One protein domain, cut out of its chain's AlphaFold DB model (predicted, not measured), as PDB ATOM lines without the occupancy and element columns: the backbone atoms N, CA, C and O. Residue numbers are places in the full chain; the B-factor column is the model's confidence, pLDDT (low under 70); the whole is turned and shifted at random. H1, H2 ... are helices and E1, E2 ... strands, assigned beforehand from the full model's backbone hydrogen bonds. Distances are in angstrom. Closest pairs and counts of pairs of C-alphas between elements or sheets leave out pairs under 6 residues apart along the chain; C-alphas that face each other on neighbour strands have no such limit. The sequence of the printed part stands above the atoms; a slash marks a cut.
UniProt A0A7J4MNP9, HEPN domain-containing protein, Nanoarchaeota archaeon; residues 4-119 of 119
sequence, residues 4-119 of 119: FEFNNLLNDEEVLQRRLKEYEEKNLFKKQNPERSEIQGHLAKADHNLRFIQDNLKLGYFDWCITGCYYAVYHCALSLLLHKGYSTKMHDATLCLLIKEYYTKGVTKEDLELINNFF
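Overview. This is residues 4 to 119 of the 119 residues of the protein "HEPN domain-containing protein" of Nanoarchaeota archaeon (UniProt A0A7J4MNP9). A long hairpin of two helices, H3 and H4, meets a head of shorter helices, with H5 in the middle of the head, H1 and H2 packed on H5, and H6 folded back along H5 and also touching H4. A tiny antiparallel sheet, order E1 - E2, lies near the end of H4. The 116 printed residues hold six named helices and two named strands, in the order H1 H2 E1 H3 H4 E2 H5 H6, mostly helix. The whole is compact, with a radius of gyration of the C-alphas of 15.0 A and spans of 47 by 34 by 26 A.

Arrangement. H1, residues 4 to 11, and H2, residues 13 to 25, touch only at the corner; the closest C-alphas, of Leu 9 and Leu 16, are 5.0 A apart. E1, residues 29 to 31, is the antiparallel neighbour of E2, residues 86 to 88, with N 30 and O 87 within hydrogen-bond range at 2.8 A. H3, residues 36 to 57, and H4, residues 62 to 83, form a hairpin at a shallow tilt of 14 degrees, closest at C-alphas 46 and 72, 4.0 A. The hub, H5, residues 91 to 102, touches H2, closest at C-alphas 93 and 23, 6.7 A. H4 touches H5 with residues 77 to 81 alone, closest at C-alphas 81 and 98, 7.0 A. H5 only just touches H1, with 3 pairs of C-alphas within 8 A, the closest those of Ile 99 and Leu 10, 6.7 A. H6, residues 109 to 118, forms a hairpin with H5, closest at C-alphas 116 and 95, 7.1 A. H6 touches residues 70 to 74 of H4, closest at C-alphas 118 and 70, 6.4 A. H3 is apart from H5 and H6. In H1 to H6 every O i to N i+4 pair is within hydrogen-bond range.

Along the chain. H1 begins at C-alpha 4 (307.668, 422.395, 443.373). H3 is 31.6 A long and H4 31.7 A; H2 is 18.2 A. H6 ends at C-alpha 118 (313.477, 416.116, 456.876).

Size, cuts and confidence. The farthest C-alphas, of Glu 14 and Leu 59, are 47.4 A apart. The printed part has no cut and no long link. No printed residue is under 70 in pLDDT.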
ATOM      1  N   PHE A   4     307.820 422.277 444.826       91.81
ATOM      2  CA  PHE A   4     307.668 422.395 443.373       91.81
ATOM      3  C   PHE A   4     308.770 421.631 442.626       91.81
ATOM      4  O   PHE A   4     308.486 420.853 441.723       91.81
ATOM      5  N   GLU A   5     310.025 421.803 443.047       93.38
ATOM      6  CA  GLU A   5     311.173 421.103 442.462       93.38
ATOM      7  C   GLU A   5     311.083 419.590 442.699       93.38
ATOM      8  O   GLU A   5     311.313 418.812 441.777       93.38
ATOM      9  N   PHE A   6     310.671 419.178 443.900       95.00
ATOM     10  CA  PHE A   6     310.438 417.778 444.243       95.00
ATOM     11  C   PHE A   6     309.372 417.127 443.351       95.00
ATOM     12  O   PHE A   6     309.610 416.068 442.775       95.00
ATOM     13  N   ASN A   7     308.213 417.773 443.177       95.12
ATOM     14  CA  ASN A   7     307.165 417.245 442.301       95.12
ATOM     15  C   ASN A   7     307.624 417.173 440.838       95.12
ATOM     16  O   ASN A   7     307.241 416.238 440.141       95.12
ATOM     17  N   ASN A   8     308.456 418.107 440.371       96.25
ATOM     18  CA  ASN A   8     309.019 418.013 439.023       96.25
ATOM     19  C   ASN A   8     309.911 416.773 438.880       96.25
ATOM     20  O   ASN A   8     309.781 416.057 437.897       96.25
ATOM     21  N   LEU A   9     310.752 416.461 439.873       96.75
ATOM     22  CA  LEU A   9     311.589 415.252 439.850       96.75
ATOM     23  C   LEU A   9     310.783 413.947 439.860       96.75
ATOM     24  O   LEU A   9     311.250 412.956 439.310       96.75
ATOM     25  N   LEU A  10     309.604 413.926 440.489       95.50
ATOM     26  CA  LEU A  10     308.738 412.740 440.508       95.50
ATOM     27  C   LEU A  10     308.004 412.497 439.187       95.50
ATOM     28  O   LEU A  10     307.678 411.353 438.881       95.50
ATOM     29  N   ASN A  11     307.674 413.567 438.462       95.88
ATOM     30  CA  ASN A  11     306.779 413.505 437.306       95.88
ATOM     31  C   ASN A  11     307.507 413.644 435.963       95.88
ATOM     32  O   ASN A  11     306.913 413.353 434.928       95.88
ATOM     33  N   ASP A  12     308.764 414.090 435.968       97.06
ATOM     34  CA  ASP A  12     309.566 414.327 434.770       97.06
ATOM     35  C   ASP A  12     310.918 413.597 434.866       97.06
ATOM     36  O   ASP A  12     311.858 414.023 435.548       97.06
ATOM     37  N   GLU A  13     311.002 412.472 434.154       95.69
ATOM     38  CA  GLU A  13     312.193 411.621 434.111       95.69
ATOM     39  C   GLU A  13     313.400 412.351 433.499       95.69
ATOM     40  O   GLU A  13     314.527 412.150 433.948       95.69
ATOM     41  N   GLU A  14     313.208 413.241 432.519       97.38
ATOM     42  CA  GLU A  14     314.320 413.985 431.916       97.38
ATOM     43  C   GLU A  14     314.933 414.966 432.921       97.38
ATOM     44  O   GLU A  14     316.159 415.097 433.020       97.38
ATOM     45  N   VAL A  15     314.089 415.625 433.724       97.56
ATOM     46  CA  VAL A  15     314.539 416.503 434.811       97.56
ATOM     47  C   VAL A  15     315.318 415.711 435.860       97.56
ATOM     48  O   VAL A  15     316.389 416.167 436.281       97.56
ATOM     49  N   LEU A  16     314.828 414.530 436.247       98.00
ATOM     50  CA  LEU A  16     315.507 413.640 437.187       98.00
ATOM     51  C   LEU A  16     316.871 413.181 436.658       98.00
ATOM     52  O   LEU A  16     317.880 413.320 437.355       98.00
ATOM     53  N   GLN A  17     316.931 412.688 435.420       97.75
ATOM     54  CA  GLN A  17     318.172 412.203 434.810       97.75
ATOM     55  C   GLN A  17     319.206 413.318 434.657       97.75
ATOM     56  O   GLN A  17     320.380 413.118 434.975       97.75
ATOM     57  N   ARG A  18     318.783 414.521 434.252       97.81
ATOM     58  CA  ARG A  18     319.670 415.689 434.200       97.81
ATOM     59  C   ARG A  18     320.247 416.012 435.577       97.81
ATOM     60  O   ARG A  18     321.455 416.202 435.694       97.81
ATOM     61  N   ARG A  19     319.417 416.018 436.627       96.69
ATOM     62  CA  ARG A  19     319.878 416.303 437.994       96.69
ATOM     63  C   ARG A  19     320.858 415.246 438.503       96.69
ATOM     64  O   ARG A  19     321.876 415.584 439.101       96.69
ATOM     65  N   LEU A  20     320.578 413.971 438.243       97.19
ATOM     66  CA  LEU A  20     321.476 412.873 438.595       97.19
ATOM     67  C   LEU A  20     322.811 412.969 437.855       97.19
ATOM     68  O   LEU A  20     323.850 412.765 438.474       97.19
ATOM     69  N   LYS A  21     322.801 413.346 436.574       97.00
ATOM     70  CA  LYS A  21     324.027 413.584 435.806       97.00
ATOM     71  C   LYS A  21     324.869 414.704 436.422       97.00
ATOM     72  O   LYS A  21     326.059 414.511 436.642       97.00
ATOM     73  N   GLU A  22     324.252 415.830 436.786       96.44
ATOM     74  CA  GLU A  22     324.946 416.930 437.476       96.44
ATOM     75  C   GLU A  22     325.568 416.476 438.807       96.44
ATOM     76  O   GLU A  22     326.670 416.896 439.168       96.44
ATOM     77  N   TYR A  23     324.869 415.625 439.562       95.94
ATOM     78  CA  TYR A  23     325.371 415.074 440.821       95.94
ATOM     79  C   TYR A  23     326.498 414.055 440.618       95.94
ATOM     80  O   TYR A  23     327.439 414.050 441.414       95.94
ATOM     81  N   GLU A  24     326.446 413.242 439.564       95.38
ATOM     82  CA  GLU A  24     327.520 412.315 439.186       95.38
ATOM     83  C   GLU A  24     328.780 413.087 438.758       95.38
ATOM     84  O   GLU A  24     329.861 412.833 439.287       95.38
ATOM     85  N   GLU A  25     328.642 414.109 437.906       95.69
ATOM     86  CA  GLU A  25     329.743 414.988 437.468       95.69
ATOM     87  C   GLU A  25     330.410 415.721 438.645       95.69
ATOM     88  O   GLU A  25     331.631 415.886 438.684       95.69
ATOM     89  N   LYS A  26     329.621 416.116 439.652       95.81
ATOM     90  CA  LYS A  26     330.106 416.755 440.887       95.81
ATOM     91  C   LYS A  26     330.579 415.763 441.957       95.81
ATOM     92  O   LYS A  26     330.964 416.197 443.040       95.81
ATOM     93  N   ASN A  27     330.574 414.456 441.681       93.94
ATOM     94  CA  ASN A  27     330.937 413.394 442.630       93.94
ATOM     95  C   ASN A  27     330.114 413.404 443.939       93.94
ATOM     96  O   ASN A  27     330.624 413.048 445.005       93.94
ATOM     97  N   LEU A  28     328.843 413.815 443.877       95.06
ATOM     98  CA  LEU A  28     327.942 413.881 445.038       95.06
ATOM     99  C   LEU A  28     327.328 412.521 445.403       95.06
ATOM    100  O   LEU A  28     326.864 412.331 446.528       95.06
ATOM    101  N   PHE A  29     327.386 411.565 444.479       95.56
ATOM    102  CA  PHE A  29     327.230 410.140 444.743       95.56
ATOM    103  C   PHE A  29     328.226 409.356 443.883       95.56
ATOM    104  O   PHE A  29     328.822 409.896 442.951       95.56
ATOM    105  N   LYS A  30     328.420 408.078 444.200       93.50
ATOM    106  CA  LYS A  30     329.293 407.170 443.458       93.50
ATOM    107  C   LYS A  30     328.590 405.848 443.208       93.50
ATOM    108  O   LYS A  30     327.766 405.413 444.011       93.50
ATOM    109  N   LYS A  31     328.953 405.205 442.101       94.75
ATOM    110  CA  LYS A  31     328.664 403.789 441.882       94.75
ATOM    111  C   LYS A  31     329.737 402.965 442.584       94.75
ATOM    112  O   LYS A  31     330.922 403.270 442.462       94.75
ATOM    113  N   GLN A  32     329.326 401.939 443.310       92.88
ATOM    114  CA  GLN A  32     330.224 400.994 443.961       92.88
ATOM    115  C   GLN A  32     329.610 399.598 443.983       92.88
ATOM    116  O   GLN A  32     328.398 399.437 443.839       92.88
ATOM    117  N   ASN A  33     330.449 398.586 444.194       94.19
ATOM    118  CA  ASN A  33     329.951 397.239 444.425       94.19
ATOM    119  C   ASN A  33     329.253 397.183 445.795       94.19
ATOM    120  O   ASN A  33     329.821 397.668 446.774       94.19
ATOM    121  N   PRO A  34     328.041 396.612 445.885       93.75
ATOM    122  CA  PRO A  34     327.357 396.463 447.161       93.75
ATOM    123  C   PRO A  34     328.144 395.555 448.112       93.75
ATOM    124  O   PRO A  34     328.318 394.365 447.842       93.75
ATOM    125  N   GLU A  35     328.573 396.088 449.253       94.88
ATOM    126  CA  GLU A  35     329.163 395.292 450.328       94.88
ATOM    127  C   GLU A  35     328.105 394.952 451.381       94.88
ATOM    128  O   GLU A  35     327.481 395.827 451.988       94.88
ATOM    129  N   ARG A  36     327.894 393.653 451.628       96.06
ATOM    130  CA  ARG A  36     326.873 393.173 452.576       96.06
ATOM    131  C   ARG A  36     327.072 393.742 453.986       96.06
ATOM    132  O   ARG A  36     326.089 394.059 454.652       96.06
ATOM    133  N   SER A  37     328.322 393.870 454.423       97.38
ATOM    134  CA  SER A  37     328.709 394.468 455.705       97.38
ATOM    135  C   SER A  37     328.278 395.931 455.815       97.38
ATOM    136  O   SER A  37     327.742 396.322 456.848       97.38
ATOM    137  N   GLU A  38     328.447 396.734 454.761       96.44
ATOM    138  CA  GLU A  38     328.036 398.143 454.753       96.44
ATOM    139  C   GLU A  38     326.510 398.289 454.794       96.44
ATOM    140  O   GLU A  38     325.979 399.065 455.595       96.44
ATOM    141  N   ILE A  39     325.794 397.488 453.995       97.75
ATOM    142  CA  ILE A  39     324.322 397.440 453.989       97.75
ATOM    143  C   ILE A  39     323.801 397.118 455.395       97.75
ATOM    144  O   ILE A  39     322.935 397.826 455.918       97.75
ATOM    145  N   GLN A  40     324.353 396.073 456.023       98.31
ATOM    146  CA  GLN A  40     324.005 395.668 457.385       98.31
ATOM    147  C   GLN A  40     324.393 396.727 458.419       98.31
ATOM    148  O   GLN A  40     323.632 396.967 459.353       98.31
ATOM    149  N   GLY A  41     325.527 397.403 458.238       98.31
ATOM    150  CA  GLY A  41     325.965 398.494 459.101       98.31
ATOM    151  C   GLY A  41     324.972 399.657 459.118       98.31
ATOM    152  O   GLY A  41     324.672 400.193 460.184       98.31
ATOM    153  N   HIS A  42     324.405 400.020 457.967       98.19
ATOM    154  CA  HIS A  42     323.349 401.030 457.904       98.19
ATOM    155  C   HIS A  42     322.051 400.577 458.581       98.19
ATOM    156  O   HIS A  42     321.488 401.341 459.362       98.19
ATOM    157  N   LEU A  43     321.615 399.331 458.370       98.50
ATOM    158  CA  LEU A  43     320.435 398.794 459.060       98.50
ATOM    159  C   LEU A  43     320.629 398.765 460.583       98.50
ATOM    160  O   LEU A  43     319.740 399.180 461.321       98.50
ATOM    161  N   ALA A  44     321.810 398.362 461.058       98.62
ATOM    162  CA  ALA A  44     322.143 398.363 462.480       98.62
ATOM    163  C   ALA A  44     322.131 399.779 463.082       98.62
ATOM    164  O   ALA A  44     321.677 399.968 464.210       98.62
ATOM    165  N   LYS A  45     322.586 400.794 462.333       98.50
ATOM    166  CA  LYS A  45     322.495 402.200 462.760       98.50
ATOM    167  C   LYS A  45     321.051 402.695 462.807       98.50
ATOM    168  O   LYS A  45     320.706 403.420 463.738       98.50
ATOM    169  N   ALA A  46     320.216 402.319 461.841       98.38
ATOM    170  CA  ALA A  46     318.799 402.671 461.861       98.38
ATOM    171  C   ALA A  46     318.100 402.073 463.092       98.38
ATOM    172  O   ALA A  46     317.468 402.788 463.863       98.38
ATOM    173  N   ASP A  47     318.320 400.786 463.337       98.56
ATOM    174  CA  ASP A  47     317.804 400.052 464.492       98.56
ATOM    175  C   ASP A  47     318.317 400.614 465.837       98.56
ATOM    176  O   ASP A  47     317.558 400.768 466.795       98.56
ATOM    177  N   HIS A  48     319.586 401.032 465.905       98.38
ATOM    178  CA  HIS A  48     320.121 401.746 467.067       98.38
ATOM    179  C   HIS A  48     319.392 403.073 467.335       98.38
ATOM    180  O   HIS A  48     319.028 403.337 468.480       98.38
ATOM    181  N   ASN A  49     319.138 403.879 466.298       98.31
ATOM    182  CA  ASN A  49     318.384 405.127 466.444       98.31
ATOM    183  C   ASN A  49     316.944 404.864 466.909       98.31
ATOM    184  O   ASN A  49     316.453 405.566 467.787       98.31
ATOM    185  N   LEU A  50     316.282 403.824 466.392       98.06
ATOM    186  CA  LEU A  50     314.928 403.455 466.822       98.06
ATOM    187  C   LEU A  50     314.871 403.057 468.305       98.06
ATOM    188  O   LEU A  50     313.957 403.484 469.009       98.06
ATOM    189  N   ARG A  51     315.859 402.307 468.811       98.06
ATOM    190  CA  ARG A  51     315.975 402.036 470.257       98.06
ATOM    191  C   ARG A  51     316.178 403.311 471.068       98.06
ATOM    192  O   ARG A  51     315.481 403.519 472.054       98.06
ATOM    193  N   PHE A  52     317.085 404.184 470.625       97.25
ATOM    194  CA  PHE A  52     317.318 405.474 471.276       97.25
ATOM    195  C   PHE A  52     316.022 406.294 471.382       97.25
ATOM    196  O   PHE A  52     315.723 406.836 472.444       97.25
ATOM    197  N   ILE A  53     315.212 406.335 470.320       97.88
ATOM    198  CA  ILE A  53     313.901 406.998 470.329       97.88
ATOM    199  C   ILE A  53     312.976 406.375 471.377       97.88
ATOM    200  O   ILE A  53     312.366 407.105 472.150       97.88
ATOM    201  N   GLN A  54     312.869 405.043 471.430       96.81
ATOM    202  CA  GLN A  54     311.985 404.350 472.378       96.81
ATOM    203  C   GLN A  54     312.311 404.672 473.842       96.81
ATOM    204  O   GLN A  54     311.395 404.799 474.662       96.81
ATOM    205  N   ASP A  55     313.594 404.826 474.164       96.12
ATOM    206  CA  ASP A  55     314.044 405.183 475.508       96.12
ATOM    207  C   ASP A  55     313.770 406.661 475.818       96.12
ATOM    208  O   ASP A  55     313.236 406.988 476.880       96.12
ATOM    209  N   ASN A  56     314.054 407.555 474.868       96.88
ATOM    210  CA  ASN A  56     313.917 409.002 475.051       96.88
ATOM    211  C   ASN A  56     312.468 409.499 474.994       96.88
ATOM    212  O   ASN A  56     312.134 410.494 475.639       96.88
ATOM    213  N   LEU A  57     311.585 408.784 474.293       96.44
ATOM    214  CA  LEU A  57     310.166 409.124 474.200       96.44
ATOM    215  C   LEU A  57     309.501 409.119 475.582       96.44
ATOM    216  O   LEU A  57     308.694 409.991 475.888       96.44
ATOM    217  N   LYS A  58     309.890 408.169 476.443       94.56
ATOM    218  CA  LYS A  58     309.386 408.044 477.822       94.56
ATOM    219  C   LYS A  58     309.863 409.175 478.733       94.56
ATOM    220  O   LYS A  58     309.222 409.452 479.741       94.56
ATOM    221  N   LEU A  59     310.985 409.802 478.386       97.00
ATOM    222  CA  LEU A  59     311.610 410.887 479.143       97.00
ATOM    223  C   LEU A  59     311.142 412.274 478.674       97.00
ATOM    224  O   LEU A  59     311.473 413.274 479.305       97.00
ATOM    225  N   GLY A  60     310.365 412.346 477.587       97.19
ATOM    226  CA  GLY A  60     309.839 413.597 477.036       97.19
ATOM    227  C   GLY A  60     310.822 414.378 476.156       97.19
ATOM    228  O   GLY A  60     310.536 415.520 475.803       97.19
ATOM    229  N   TYR A  61     311.955 413.785 475.764       97.69
ATOM    230  CA  TYR A  61     312.940 414.408 474.867       97.69
ATOM    231  C   TYR A  61     312.506 414.295 473.395       97.69
ATOM    232  O   TYR A  61     313.090 413.559 472.595       97.69
ATOM    233  N   PHE A  62     311.408 414.967 473.042       96.44
ATOM    234  CA  PHE A  62     310.762 414.824 471.733       96.44
ATOM    235  C   PHE A  62     311.593 415.378 470.567       96.44
ATOM    236  O   PHE A  62     311.571 414.812 469.477       96.44
ATOM    237  N   ASP A  63     312.358 416.439 470.796       95.94
ATOM    238  CA  ASP A  63     313.334 417.000 469.857       95.94
ATOM    239  C   ASP A  63     314.396 415.964 469.447       95.94
ATOM    240  O   ASP A  63     314.677 415.760 468.258       95.94
ATOM    241  N   TRP A  64     314.916 415.227 470.427       96.25
ATOM    242  CA  TRP A  64     315.844 414.123 470.199       96.25
ATOM    243  C   TRP A  64     315.177 412.922 469.533       96.25
ATOM    244  O   TRP A  64     315.793 412.275 468.686       96.25
ATOM    245  N   CYS A  65     313.909 412.648 469.846       96.94
ATOM    246  CA  CYS A  65     313.145 411.602 469.166       96.94
ATOM    247  C   CYS A  65     312.977 411.910 467.671       96.94
ATOM    248  O   CYS A  65     313.222 411.041 466.839       96.94
ATOM    249  N   ILE A  66     312.624 413.149 467.312       94.38
ATOM    250  CA  ILE A  66     312.496 413.576 465.908       94.38
ATOM    251  C   ILE A  66     313.841 413.440 465.184       94.38
ATOM    252  O   ILE A  66     313.900 412.885 464.086       94.38
ATOM    253  N   THR A  67     314.928 413.874 465.828       94.25
ATOM    254  CA  THR A  67     316.290 413.735 465.289       94.25
ATOM    255  C   THR A  67     316.649 412.265 465.047       94.25
ATOM    256  O   THR A  67     317.162 411.914 463.984       94.25
ATOM    257  N   GLY A  68     316.324 411.381 465.995       96.19
ATOM    258  CA  GLY A  68     316.520 409.938 465.851       96.19
ATOM    259  C   GLY A  68     315.704 409.339 464.702       96.19
ATOM    260  O   GLY A  68     316.225 408.514 463.952       96.19
ATOM    261  N   CYS A  69     314.456 409.784 464.506       95.38
ATOM    262  CA  CYS A  69     313.600 409.313 463.411       95.38
ATOM    263  C   CYS A  69     314.211 409.675 462.056       95.38
ATOM    264  O   CYS A  69     314.293 408.826 461.167       95.38
ATOM    265  N   TYR A  70     314.698 410.910 461.923       94.81
ATOM    266  CA  TYR A  70     315.400 411.368 460.729       94.81
ATOM    267  C   TYR A  70     316.624 410.493 460.416       94.81
ATOM    268  O   TYR A  70     316.744 409.983 459.298       94.81
ATOM    269  N   TYR A  71     317.499 410.242 461.395       95.94
ATOM    270  CA  TYR A  71     318.690 409.418 461.167       95.94
ATOM    271  C   TYR A  71     318.361 407.947 460.901       95.94
ATOM    272  O   TYR A  71     319.063 407.299 460.118       95.94
ATOM    273  N   ALA A  72     317.287 407.417 461.493       97.06
ATOM    274  CA  ALA A  72     316.813 406.072 461.196       97.06
ATOM    275  C   ALA A  72     316.398 405.942 459.724       97.06
ATOM    276  O   ALA A  72     316.906 405.072 459.014       97.06
ATOM    277  N   VAL A  73     315.547 406.852 459.238       95.94
ATOM    278  CA  VAL A  73     315.096 406.864 457.838       95.94
ATOM    279  C   VAL A  73     316.263 407.114 456.882       95.94
ATOM    280  O   VAL A  73     316.389 406.416 455.875       95.94
ATOM    281  N   TYR A  74     317.166 408.042 457.212       95.88
ATOM    282  CA  TYR A  74     318.346 408.314 456.391       95.88
ATOM    283  C   TYR A  74     319.232 407.073 456.239       95.88
ATOM    284  O   TYR A  74     319.661 406.744 455.134       95.88
ATOM    285  N   HIS A  75     319.475 406.325 457.316       97.12
ATOM    286  CA  HIS A  75     320.253 405.093 457.227       97.12
ATOM    287  C   HIS A  75     319.534 403.974 456.465       97.12
ATOM    288  O   HIS A  75     320.193 403.262 455.705       97.12
ATOM    289  N   CYS A  76     318.210 403.854 456.575       96.94
ATOM    290  CA  CYS A  76     317.438 402.949 455.718       96.94
ATOM    291  C   CYS A  76     317.579 403.315 454.231       96.94
ATOM    292  O   CYS A  76     317.840 402.437 453.409       96.94
ATOM    293  N   ALA A  77     317.493 404.605 453.890       96.81
ATOM    294  CA  ALA A  77     317.696 405.092 452.527       96.81
ATOM    295  C   ALA A  77     319.094 404.745 451.993       96.81
ATOM    296  O   ALA A  77     319.218 404.191 450.902       96.81
ATOM    297  N   LEU A  78     320.150 404.997 452.775       96.69
ATOM    298  CA  LEU A  78     321.516 404.634 452.386       96.69
ATOM    299  C   LEU A  78     321.676 403.122 452.185       96.69
ATOM    300  O   LEU A  78     322.316 402.704 451.226       96.69
ATOM    301  N   SER A  79     321.056 402.296 453.034       97.38
ATOM    302  CA  SER A  79     321.064 400.834 452.883       97.38
ATOM    303  C   SER A  79     320.397 400.379 451.574       97.38
ATOM    304  O   SER A  79     320.969 399.580 450.828       97.38
ATOM    305  N   LEU A  80     319.229 400.944 451.241       96.94
ATOM    306  CA  LEU A  80     318.513 400.672 449.988       96.94
ATOM    307  C   LEU A  80     319.326 401.067 448.751       96.94
ATOM    308  O   LEU A  80     319.343 400.333 447.759       96.94
ATOM    309  N   LEU A  81     319.993 402.220 448.793       97.44
ATOM    310  CA  LEU A  81     320.810 402.705 447.682       97.44
ATOM    311  C   LEU A  81     322.101 401.902 447.523       97.44
ATOM    312  O   LEU A  81     322.456 401.549 446.398       97.44
ATOM    313  N   LEU A  82     322.747 401.519 448.626       97.19
ATOM    314  CA  LEU A  82     323.912 400.635 448.595       97.19
ATOM    315  C   LEU A  82     323.573 399.279 447.982       97.19
ATOM    316  O   LEU A  82     324.347 398.770 447.178       97.19
ATOM    317  N   HIS A  83     322.393 398.730 448.278       96.25
ATOM    318  CA  HIS A  83     321.902 397.511 447.632       96.25
ATOM    319  C   HIS A  83     321.762 397.653 446.101       96.25
ATOM    320  O   HIS A  83     321.894 396.671 445.374       96.25
ATOM    321  N   LYS A  84     321.560 398.875 445.591       96.44
ATOM    322  CA  LYS A  84     321.557 399.207 444.152       96.44
ATOM    323  C   LYS A  84     322.932 399.604 443.605       96.44
ATOM    324  O   LYS A  84     323.039 399.947 442.432       96.44
ATOM    325  N   GLY A  85     323.973 399.550 444.432       97.12
ATOM    326  CA  GLY A  85     325.334 399.916 444.055       97.12
ATOM    327  C   GLY A  85     325.598 401.419 444.067       97.12
ATOM    328  O   GLY A  85     326.495 401.876 443.366       97.12
ATOM    329  N   TYR A  86     324.838 402.197 444.841       97.31
ATOM    330  CA  TYR A  86     325.052 403.634 445.004       97.31
ATOM    331  C   TYR A  86     325.475 403.986 446.428       97.31
ATOM    332  O   TYR A  86     324.842 403.569 447.394       97.31
ATOM    333  N   SER A  87     326.493 404.834 446.562       95.12
ATOM    334  CA  SER A  87     326.838 405.497 447.820       95.12
ATOM    335  C   SER A  87     326.750 407.011 447.665       95.12
ATOM    336  O   SER A  87     327.142 407.581 446.649       95.12
ATOM    337  N   THR A  88     326.202 407.686 448.669       94.25
ATOM    338  CA  THR A  88     325.970 409.134 448.658       94.25
ATOM    339  C   THR A  88     326.200 409.700 450.050       94.25
ATOM    340  O   THR A  88     326.040 409.007 451.055       94.25
ATOM    341  N   LYS A  89     326.611 410.967 450.101       87.38
ATOM    342  CA  LYS A  89     326.729 411.749 451.342       87.38
ATOM    343  C   LYS A  89     325.821 412.981 451.335       87.38
ATOM    344  O   LYS A  89     325.877 413.778 452.262       87.38
ATOM    345  N   MET A  90     325.029 413.148 450.276       93.06
ATOM    346  CA  MET A  90     324.189 414.315 450.036       93.06
ATOM    347  C   MET A  90     322.717 413.920 450.092       93.06
ATOM    348  O   MET A  90     322.296 412.978 449.416       93.06
ATOM    349  N   HIS A  91     321.925 414.675 450.848       93.88
ATOM    350  CA  HIS A  91     320.490 414.438 451.001       93.88
ATOM    351  C   HIS A  91     319.735 414.509 449.672       93.88
ATOM    352  O   HIS A  91     319.059 413.549 449.307       93.88
ATOM    353  N   ASP A  92     319.941 415.565 448.882       94.94
ATOM    354  CA  ASP A  92     319.267 415.700 447.585       94.94
ATOM    355  C   ASP A  92     319.637 414.578 446.600       94.94
ATOM    356  O   ASP A  92     318.779 414.067 445.879       94.94
ATOM    357  N   ALA A  93     320.906 414.148 446.584       96.31
ATOM    358  CA  ALA A  93     321.338 413.027 445.748       96.31
ATOM    359  C   ALA A  93     320.721 411.703 446.222       96.31
ATOM    360  O   ALA A  93     320.306 410.890 445.399       96.31
ATOM    361  N   THR A  94     320.606 411.513 447.541       96.88
ATOM    362  CA  THR A  94     319.899 410.370 448.143       96.88
ATOM    363  C   THR A  94     318.449 410.336 447.676       96.88
ATOM    364  O   THR A  94     317.981 409.301 447.211       96.88
ATOM    365  N   LEU A  95     317.755 411.475 447.725       97.06
ATOM    366  CA  LEU A  95     316.362 411.576 447.306       97.06
ATOM    367  C   LEU A  95     316.188 411.280 445.808       97.06
ATOM    368  O   LEU A  95     315.350 410.462 445.448       97.06
ATOM    369  N   CYS A  96     317.017 411.863 444.936       97.56
ATOM    370  CA  CYS A  96     316.943 411.606 443.492       97.56
ATOM    371  C   CYS A  96     317.195 410.127 443.152       97.56
ATOM    372  O   CYS A  96     316.507 409.550 442.311       97.56
ATOM    373  N   LEU A  97     318.163 409.491 443.818       97.81
ATOM    374  CA  LEU A  97     318.442 408.070 443.620       97.81
ATOM    375  C   LEU A  97     317.305 407.182 444.144       97.81
ATOM    376  O   LEU A  97     316.977 406.187 443.501       97.81
ATOM    377  N   LEU A  98     316.672 407.542 445.267       97.69
ATOM    378  CA  LEU A  98     315.490 406.835 445.765       97.69
ATOM    379  C   LEU A  98     314.322 406.935 444.782       97.69
ATOM    380  O   LEU A  98     313.673 405.920 444.527       97.69
ATOM    381  N   ILE A  99     314.091 408.116 444.196       97.75
ATOM    382  CA  ILE A  99     313.069 408.301 443.161       97.75
ATOM    383  C   ILE A  99     313.346 407.350 441.991       97.75
ATOM    384  O   ILE A  99     312.509 406.512 441.663       97.75
ATOM    385  N   LYS A 100     314.558 407.402 441.428       97.69
ATOM    386  CA  LYS A 100     314.963 406.571 440.286       97.69
ATOM    387  C   LYS A 100     314.822 405.065 440.543       97.69
ATOM    388  O   LYS A 100     314.371 404.313 439.678       97.69
ATOM    389  N   GLU A 101     315.254 404.598 441.712       97.31
ATOM    390  CA  GLU A 101     315.380 403.162 441.974       97.31
ATOM    391  C   GLU A 101     314.136 402.528 442.604       97.31
ATOM    392  O   GLU A 101     313.889 401.342 442.363       97.31
ATOM    393  N   TYR A 102     313.365 403.288 443.387       97.12
ATOM    394  CA  TYR A 102     312.351 402.731 444.285       97.12
ATOM    395  C   TYR A 102     310.984 403.420 444.252       97.12
ATOM    396  O   TYR A 102     310.022 402.809 444.732       97.12
ATOM    397  N   TYR A 103     310.845 404.620 443.672       96.38
ATOM    398  CA  TYR A 103     309.520 405.228 443.525       96.38
ATOM    399  C   TYR A 103     308.631 404.315 442.682       96.38
ATOM    400  O   TYR A 103     309.053 403.824 441.636       96.38
ATOM    401  N   THR A 104     307.420 404.034 443.172       92.12
ATOM    402  CA  THR A 104     306.457 403.056 442.611       92.12
ATOM    403  C   THR A 104     306.891 401.581 442.679       92.12
ATOM    404  O   THR A 104     306.156 400.698 442.245       92.12
ATOM    405  N   LYS A 105     308.046 401.283 443.291       93.62
ATOM    406  CA  LYS A 105     308.603 399.928 443.487       93.62
ATOM    407  C   LYS A 105     308.787 399.591 444.973       93.62
ATOM    408  O   LYS A 105     309.737 398.907 445.350       93.62
ATOM    409  N   GLY A 106     307.893 400.102 445.815       92.88
ATOM    410  CA  GLY A 106     307.880 399.859 447.261       92.88
ATOM    411  C   GLY A 106     308.137 401.094 448.123       92.88
ATOM    412  O   GLY A 106     307.851 401.032 449.310       92.88
ATOM    413  N   VAL A 107     308.614 402.201 447.543       95.56
ATOM    414  CA  VAL A 107     308.644 403.516 448.203       95.56
ATOM    415  C   VAL A 107     307.562 404.392 447.570       95.56
ATOM    416  O   VAL A 107     307.534 404.560 446.343       95.56
ATOM    417  N   THR A 108     306.638 404.899 448.387       96.19
ATOM    418  CA  THR A 108     305.507 405.703 447.911       96.19
ATOM    419  C   THR A 108     305.877 407.178 447.769       96.19
ATOM    420  O   THR A 108     306.982 407.612 448.107       96.19
ATOM    421  N   LYS A 109     304.943 407.975 447.241       95.75
ATOM    422  CA  LYS A 109     305.111 409.427 447.187       95.75
ATOM    423  C   LYS A 109     305.182 410.013 448.596       95.75
ATOM    424  O   LYS A 109     306.038 410.849 448.856       95.75
ATOM    425  N   GLU A 110     304.314 409.549 449.486       94.94
ATOM    426  CA  GLU A 110     304.228 409.989 450.877       94.94
ATOM    427  C   GLU A 110     305.537 409.714 451.626       94.94
ATOM    428  O   GLU A 110     306.022 410.589 452.340       94.94
ATOM    429  N   ASP A 111     306.159 408.550 451.402       94.69
ATOM    430  CA  ASP A 111     307.477 408.234 451.963       94.69
ATOM    431  C   ASP A 111     308.543 409.240 451.497       94.69
ATOM    432  O   ASP A 111     309.340 409.740 452.291       94.69
ATOM    433  N   LEU A 112     308.555 409.568 450.202       95.88
ATOM    434  CA  LEU A 112     309.519 410.502 449.612       95.88
ATOM    435  C   LEU A 112     309.265 411.950 450.039       95.88
ATOM    436  O   LEU A 112     310.222 412.691 450.253       95.88
ATOM    437  N   GLU A 113     308.004 412.355 450.185       94.81
ATOM    438  CA  GLU A 113     307.618 413.661 450.727       94.81
ATOM    439  C   GLU A 113     308.060 413.790 452.184       94.81
ATOM    440  O   GLU A 113     308.649 414.807 452.559       94.81
ATOM    441  N   LEU A 114     307.847 412.744 452.989       92.50
ATOM    442  CA  LEU A 114     308.319 412.679 454.366       92.50
ATOM    443  C   LEU A 114     309.840 412.846 454.422       92.50
ATOM    444  O   LEU A 114     310.332 413.714 455.138       92.50
ATOM    445  N   ILE A 115     310.579 412.070 453.625       92.75
ATOM    446  CA  ILE A 115     312.043 412.160 453.538       92.75
ATOM    447  C   ILE A 115     312.480 413.567 453.112       92.75
ATOM    448  O   ILE A 115     313.343 414.151 453.759       92.75
ATOM    449  N   ASN A 116     311.867 414.136 452.070       94.19
ATOM    450  CA  ASN A 116     312.192 415.473 451.571       94.19
ATOM    451  C   ASN A 116     311.950 416.582 452.605       94.19
ATOM    452  O   ASN A 116     312.644 417.594 452.569       94.19
ATOM    453  N   ASN A 117     310.976 416.415 453.501       90.25
ATOM    454  CA  ASN A 117     310.688 417.389 454.554       90.25
ATOM    455  C   ASN A 117     311.711 417.358 455.697       90.25
ATOM    456  O   ASN A 117     311.847 418.350 456.410       90.25
ATOM    457  N   PHE A 118     312.414 416.239 455.878       82.38
ATOM    458  CA  PHE A 118     313.477 416.116 456.876       82.38
ATOM    459  C   PHE A 118     314.887 416.352 456.310       82.38
ATOM    460  O   PHE A 118     315.836 416.440 457.086       82.38
ATOM    461  N   PHE A 119     315.031 416.401 454.983       77.38
ATOM    462  CA  PHE A 119     316.299 416.525 454.257       77.38
ATOM    463  C   PHE A 119     316.641 417.968 453.876       77.38
ATOM    464  O   PHE A 119     315.724 418.745 453.518       77.38
TER     465      PHE A 119